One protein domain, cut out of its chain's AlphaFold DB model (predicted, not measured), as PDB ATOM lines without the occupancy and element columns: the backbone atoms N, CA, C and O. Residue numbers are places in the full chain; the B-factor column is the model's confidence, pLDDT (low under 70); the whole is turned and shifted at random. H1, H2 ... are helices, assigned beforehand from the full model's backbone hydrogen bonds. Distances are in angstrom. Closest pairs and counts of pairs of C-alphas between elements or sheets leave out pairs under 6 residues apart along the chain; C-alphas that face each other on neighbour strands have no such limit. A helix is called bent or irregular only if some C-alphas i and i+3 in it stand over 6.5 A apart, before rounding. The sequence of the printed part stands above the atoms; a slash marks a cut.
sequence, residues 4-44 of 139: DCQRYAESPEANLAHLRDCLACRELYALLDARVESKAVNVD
ATOM      1  N   ASP A   4       9.336 -21.339 -31.467       73.75
ATOM      2  CA  ASP A   4      10.145 -22.518 -31.793       73.75
ATOM      3  C   ASP A   4       9.891 -23.673 -30.812       73.75
ATOM      4  O   ASP A   4       9.644 -24.800 -31.237       73.75
ATOM      5  N   CYS A   5       9.833 -23.397 -29.503       73.12
ATOM      6  CA  CYS A   5       9.491 -24.399 -28.483       73.12
ATOM      7  C   CYS A   5       8.091 -24.995 -28.698       73.12
ATOM      8  O   CYS A   5       7.852 -26.157 -28.375       73.12
ATOM      9  N   GLN A   6       7.169 -24.199 -29.242       78.25
ATOM     10  CA  GLN A   6       5.802 -24.621 -29.523       78.25
ATOM     11  C   GLN A   6       5.744 -25.606 -30.698       78.25
ATOM     12  O   GLN A   6       5.122 -26.656 -30.570       78.25
ATOM     13  N   ARG A   7       6.507 -25.354 -31.771       78.81
ATOM     14  CA  ARG A   7       6.653 -26.287 -32.902       78.81
ATOM     15  C   ARG A   7       7.248 -27.638 -32.494       78.81
ATOM     16  O   ARG A   7       6.797 -28.676 -32.964       78.81
ATOM     17  N   TYR A   8       8.215 -27.664 -31.576       76.62
ATOM     18  CA  TYR A   8       8.769 -28.932 -31.077       76.62
ATOM     19  C   TYR A   8       7.791 -29.722 -30.193       76.62
ATOM     20  O   TYR A   8       7.881 -30.948 -30.123       76.62
ATOM     21  N   ALA A   9       6.839 -29.045 -29.543       76.19
ATOM     22  CA  ALA A   9       5.798 -29.686 -28.739       76.19
ATOM     23  C   ALA A   9       4.688 -30.335 -29.585       76.19
ATOM     24  O   ALA A   9       4.024 -31.249 -29.102       76.19
ATOM     25  N   GLU A  10       4.515 -29.915 -30.843       83.50
ATOM     26  CA  GLU A  10       3.540 -30.490 -31.785       83.50
ATOM     27  C   GLU A  10       3.941 -31.893 -32.273       83.50
ATOM     28  O   GLU A  10       3.099 -32.653 -32.744       83.50
ATOM     29  N   SER A  11       5.219 -32.269 -32.152       83.44
ATOM     30  CA  SER A  11       5.741 -33.591 -32.531       83.44
ATOM     31  C   SER A  11       6.659 -34.153 -31.437       83.44
ATOM     32  O   SER A  11       7.885 -34.143 -31.585       83.44
ATOM     33  N   PRO A  12       6.092 -34.639 -30.318       73.88
ATOM     34  CA  PRO A  12       6.869 -34.994 -29.133       73.88
ATOM     35  C   PRO A  12       7.763 -36.219 -29.334       73.88
ATOM     36  O   PRO A  12       8.850 -36.282 -28.764       73.88
ATOM     37  N   GLU A  13       7.352 -37.154 -30.189       82.38
ATOM     38  CA  GLU A  13       8.092 -38.387 -30.475       82.38
ATOM     39  C   GLU A  13       9.407 -38.121 -31.226       82.38
ATOM     40  O   GLU A  13      10.409 -38.787 -30.978       82.38
ATOM     41  N   ALA A  14       9.435 -37.096 -32.083       84.88
ATOM     42  CA  ALA A  14      10.622 -36.715 -32.851       84.88
ATOM     43  C   ALA A  14      11.608 -35.836 -32.056       84.88
ATOM     44  O   ALA A  14      12.756 -35.679 -32.463       84.88
ATOM     45  N   ASN A  15      11.175 -35.260 -30.926       83.44
ATOM     46  CA  ASN A  15      11.885 -34.167 -30.248       83.44
ATOM     47  C   ASN A  15      12.086 -34.398 -28.739       83.44
ATOM     48  O   ASN A  15      12.251 -33.443 -27.977       83.44
ATOM     49  N   LEU A  16      12.111 -35.659 -28.291       80.69
ATOM     50  CA  LEU A  16      12.233 -36.040 -26.874       80.69
ATOM     51  C   LEU A  16      13.419 -35.385 -26.144       80.69
ATOM     52  O   LEU A  16      13.278 -34.975 -24.992       80.69
ATOM     53  N   ALA A  17      14.574 -35.267 -26.805       81.94
ATOM     54  CA  ALA A  17      15.755 -34.626 -26.226       81.94
ATOM     55  C   ALA A  17      15.519 -33.126 -25.970       81.94
ATOM     56  O   ALA A  17      15.726 -32.644 -24.861       81.94
ATOM     57  N   HIS A  18      14.973 -32.415 -26.960       80.94
ATOM     58  CA  HIS A  18      14.689 -30.985 -26.851       80.94
ATOM     59  C   HIS A  18      13.580 -30.679 -25.832       80.94
ATOM     60  O   HIS A  18      13.631 -29.673 -25.125       80.94
ATOM     61  N   LEU A  19      12.587 -31.566 -25.708       80.25
ATOM     62  CA  LEU A  19      11.516 -31.427 -24.720       80.25
ATOM     63  C   LEU A  19      12.005 -31.596 -23.276       80.25
ATOM     64  O   LEU A  19      11.457 -30.939 -22.390       80.25
ATOM     65  N   ARG A  20      13.039 -32.416 -23.035       83.75
ATOM     66  CA  ARG A  20      13.698 -32.499 -21.719       83.75
ATOM     67  C   ARG A  20      14.412 -31.202 -21.366       83.75
ATOM     68  O   ARG A  20      14.241 -30.720 -20.251       83.75
ATOM     69  N   ASP A  21      15.131 -30.614 -22.313       84.00
ATOM     70  CA  ASP A  21      15.845 -29.353 -22.085       84.00
ATOM     71  C   ASP A  21      14.871 -28.173 -21.907       84.00
ATOM     72  O   ASP A  21      15.116 -27.254 -21.127       84.00
ATOM     73  N   CYS A  22      13.708 -28.229 -22.563       82.31
ATOM     74  CA  CYS A  22      12.659 -27.217 -22.449       82.31
ATOM     75  C   CYS A  22      11.792 -27.316 -21.179       82.31
ATOM     76  O   CYS A  22      10.986 -26.410 -20.951       82.31
ATOM     77  N   LEU A  23      11.907 -28.365 -20.351       82.50
ATOM     78  CA  LEU A  23      11.049 -28.552 -19.165       82.50
ATOM     79  C   LEU A  23      11.145 -27.376 -18.187       82.50
ATOM     80  O   LEU A  23      10.122 -26.794 -17.830       82.50
ATOM     81  N   ALA A  24      12.367 -26.968 -17.838       81.19
ATOM     82  CA  ALA A  24      12.600 -25.861 -16.911       81.19
ATOM     83  C   ALA A  24      12.015 -24.537 -17.435       81.19
ATOM     84  O   ALA A  24      11.397 -23.776 -16.691       81.19
ATOM     85  N   CYS A  25      12.149 -24.274 -18.740       78.50
ATOM     86  CA  CYS A  25      11.565 -23.090 -19.366       78.50
ATOM     87  C   CYS A  25      10.032 -23.140 -19.376       78.50
ATOM     88  O   CYS A  25       9.393 -22.113 -19.162       78.50
ATOM     89  N   ARG A  26       9.424 -24.312 -19.601       79.50
ATOM     90  CA  ARG A  26       7.962 -24.481 -19.590       79.50
ATOM     91  C   ARG A  26       7.366 -24.294 -18.200       79.50
ATOM     92  O   ARG A  26       6.337 -23.637 -18.083       79.50
ATOM     93  N   GLU A  27       8.018 -24.812 -17.164       84.50
ATOM     94  CA  GLU A  27       7.616 -24.586 -15.771       84.50
ATOM     95  C   GLU A  27       7.717 -23.107 -15.389       84.50
ATOM     96  O   GLU A  27       6.782 -22.550 -14.811       84.50
ATOM     97  N   LEU A  28       8.808 -22.440 -15.781       80.00
ATOM     98  CA  LEU A  28       8.981 -21.006 -15.559       80.00
ATOM     99  C   LEU A  28       7.893 -20.192 -16.271       80.00
ATOM    100  O   LEU A  28       7.313 -19.289 -15.671       80.00
ATOM    101  N   TYR A  29       7.585 -20.524 -17.530       76.31
ATOM    102  CA  TYR A  29       6.498 -19.881 -18.265       76.31
ATOM    103  C   TYR A  29       5.152 -20.110 -17.583       76.31
ATOM    104  O   TYR A  29       4.451 -19.134 -17.376       76.31
ATOM    105  N   ALA A  30       4.814 -21.331 -17.165       78.12
ATOM    106  CA  ALA A  30       3.555 -21.604 -16.468       78.12
ATOM    107  C   ALA A  30       3.426 -20.814 -15.148       78.12
ATOM    108  O   ALA A  30       2.347 -20.326 -14.812       78.12
ATOM    109  N   LEU A  31       4.534 -20.634 -14.420       76.31
ATOM    110  CA  LEU A  31       4.594 -19.808 -13.209       76.31
ATOM    111  C   LEU A  31       4.441 -18.307 -13.492       76.31
ATOM    112  O   LEU A  31       3.859 -17.588 -12.678       76.31
ATOM    113  N   LEU A  32       4.996 -17.825 -14.607       72.38
ATOM    114  CA  LEU A  32       4.935 -16.423 -15.022       72.38
ATOM    115  C   LEU A  32       3.573 -16.070 -15.621       72.38
ATOM    116  O   LEU A  32       3.008 -15.056 -15.235       72.38
ATOM    117  N   ASP A  33       3.019 -16.910 -16.491       68.12
ATOM    118  CA  ASP A  33       1.732 -16.696 -17.168       68.12
ATOM    119  C   ASP A  33       0.601 -16.530 -16.145       68.12
ATOM    120  O   ASP A  33      -0.107 -15.523 -16.133       68.12
ATOM    121  N   ALA A  34       0.560 -17.426 -15.150       61.53
ATOM    122  CA  ALA A  34      -0.389 -17.362 -14.039       61.53
ATOM    123  C   ALA A  34      -0.276 -16.070 -13.197       61.53
ATOM    124  O   ALA A  34      -1.243 -15.649 -12.555       61.53
ATOM    125  N   ARG A  35       0.902 -15.431 -13.170       58.44
ATOM    126  CA  ARG A  35       1.173 -14.206 -12.393       58.44
ATOM    127  C   ARG A  35       1.078 -12.917 -13.208       58.44
ATOM    128  O   ARG A  35       0.934 -11.854 -12.607       58.44
ATOM    129  N   VAL A  36       1.212 -12.991 -14.529       60.16
ATOM    130  CA  VAL A  36       1.304 -11.828 -15.421       60.16
ATOM    131  C   VAL A  36      -0.056 -11.492 -16.030       60.16
ATOM    132  O   VAL A  36      -0.407 -10.316 -16.050       60.16
ATOM    133  N   GLU A  37      -0.870 -12.478 -16.420       56.69
ATOM    134  CA  GLU A  37      -2.199 -12.207 -17.002       56.69
ATOM    135  C   GLU A  37      -3.197 -11.615 -15.992       56.69
ATOM    136  O   GLU A  37      -4.127 -10.903 -16.364       56.69
ATOM    137  N   SER A  38      -2.995 -11.856 -14.693       56.41
ATOM    138  CA  SER A  38      -3.908 -11.418 -13.628       56.41
ATOM    139  C   SER A  38      -3.595 -10.034 -13.047       56.41
ATOM    140  O   SER A  38      -4.328  -9.549 -12.181       56.41
ATOM    141  N   LYS A  39      -2.526  -9.367 -13.501       57.69
ATOM    142  CA  LYS A  39      -2.117  -8.065 -12.968       57.69
ATOM    143  C   LYS A  39      -2.382  -6.978 -14.000       57.69
ATOM    144  O   LYS A  39      -1.657  -6.864 -14.982       57.69
ATOM    145  N   ALA A  40      -3.402  -6.156 -13.754       58.94
ATOM    146  CA  ALA A  40      -3.631  -4.948 -14.537       58.94
ATOM    147  C   ALA A  40      -2.343  -4.107 -14.546       58.94
ATOM    148  O   ALA A  40      -1.894  -3.619 -13.505       58.94
ATOM    149  N   VAL A  41      -1.713  -3.999 -15.714       61.06
ATOM    150  CA  VAL A  41      -0.533  -3.159 -15.898       61.06
ATOM    151  C   VAL A  41      -1.033  -1.725 -15.930       61.06
ATOM    152  O   VAL A  41      -1.715  -1.318 -16.867       61.06
ATOM    153  N   ASN A  42      -0.733  -0.967 -14.877       61.78
ATOM    154  CA  ASN A  42      -0.988   0.462 -14.884       61.78
ATOM    155  C   ASN A  42      -0.019   1.108 -15.883       61.78
ATOM    156  O   ASN A  42       1.176   1.209 -15.607       61.78
ATOM    157  N   VAL A  43      -0.539   1.494 -17.047       60.16
ATOM    158  CA  VAL A  43       0.231   2.114 -18.133       60.16
ATOM    159  C   VAL A  43       0.894   3.413 -17.654       60.16
ATOM    160  O   VAL A  43       2.021   3.691 -18.047       60.16
ATOM    161  N   ASP A  44       0.279   4.123 -16.701       59.66
ATOM    162  CA  ASP A  44       0.825   5.349 -16.099       59.66
ATOM    163  C   ASP A  44       2.011   5.089 -15.151       59.66
ATOM    164  O   ASP A  44       2.714   6.018 -14.752       59.66
TER     165      ASP A  44
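Overview. This is residues 4 to 44 of the 139 residues of an uncharacterized protein of Acidobacteria bacterium (UniProt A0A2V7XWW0). A long arm, made of the helix H3 and the tail that follows it, sticks out with residues 27 to 44 from a small hooked head. In the head the chain folds back on itself: the short helix H1, the link of residues 10 to 15 and the short helix H2 make a turn at one end, with H1 and H2 about as long as each other and well shorter than H3. The printed part has 41 residues with three named helices, in the order H1, H2, H3 along the chain, and no named strand, so the class is all helix. The whole is extended, with a radius of gyration of the C-alphas of 14.2 A, and its C-alphas span 46 by 16 by 12 A along the three main axes, the arm with its tail making much of the length.

Along the chain. The printed part opens with H1, residues 4 to 9, which begins at C-alpha 4 at (10.145, -22.518, -31.793) and measures 8.9 A from first to last C-alpha. Residues 10 to 15 follow, of which residues 12 to 14 are a short helical run without a name. H2, residues 16 to 21, begins at C-alpha 16 at (12.233, -36.040, -26.874) and measures 9.0 A from first to last C-alpha. Cys 22 follows it. H3, residues 23 to 36, is the longest helix, with 14 residues and 19.7 A from first to last C-alpha; it ends at C-alpha 36 at (1.304, -11.828, -15.421). Residues 37 to 44 after it hold no named element, and the last printed C-alpha, that of Asp 44, is at (0.825, 5.349, -16.099).

Arrangement. H1 and H2 only just touch, with 3 pairs of C-alphas within 8 A. Their closest C-alphas are those of Ala 9 and Leu 19, 7.2 A apart. The centres of the two helices are 10.6 A apart. Their lines stand at a steep tilt of 50 degrees, and they run opposite ways. H2 and H3 meet only through their link, which is the single residue Cys 22. H1 and H3 are apart, with no C-alpha of the one within 8 A of the other. H3 touches no helix. In the backbones of H1 and H2 every O i to N i+4 pair is within hydrogen-bond range, and in H3 9 of 10 such pairs are. No helix is bent or irregular.

Size, cuts and confidence. The two C-alphas farthest apart in the domain are those of Glu 13, in the link between H1 and H2, and Asp 44, the last printed residue, at 46.6 A. The first and last printed C-alphas, those of Asp 4 and Asp 44, are 33.3 A apart. The link from H1 to H2, with 6 residues, is short, the link from H2 to H3, with 1 residue, is tight, and there is no long link. Residues 27 to 44, of which 27 to 36 belong to H3, stand free, with no C-alpha 8 or more residues away along the chain within 10 A of them. The printed part runs from residue 4 to residue 44 without a cut, in a full chain of 139 residues. The mean pLDDT of the printed part is 74.0; that of H1 is 76, of H2 82 and of H3 74. In this predicted model the low-confidence residues, under 70, are the 12 residues 33 to 44.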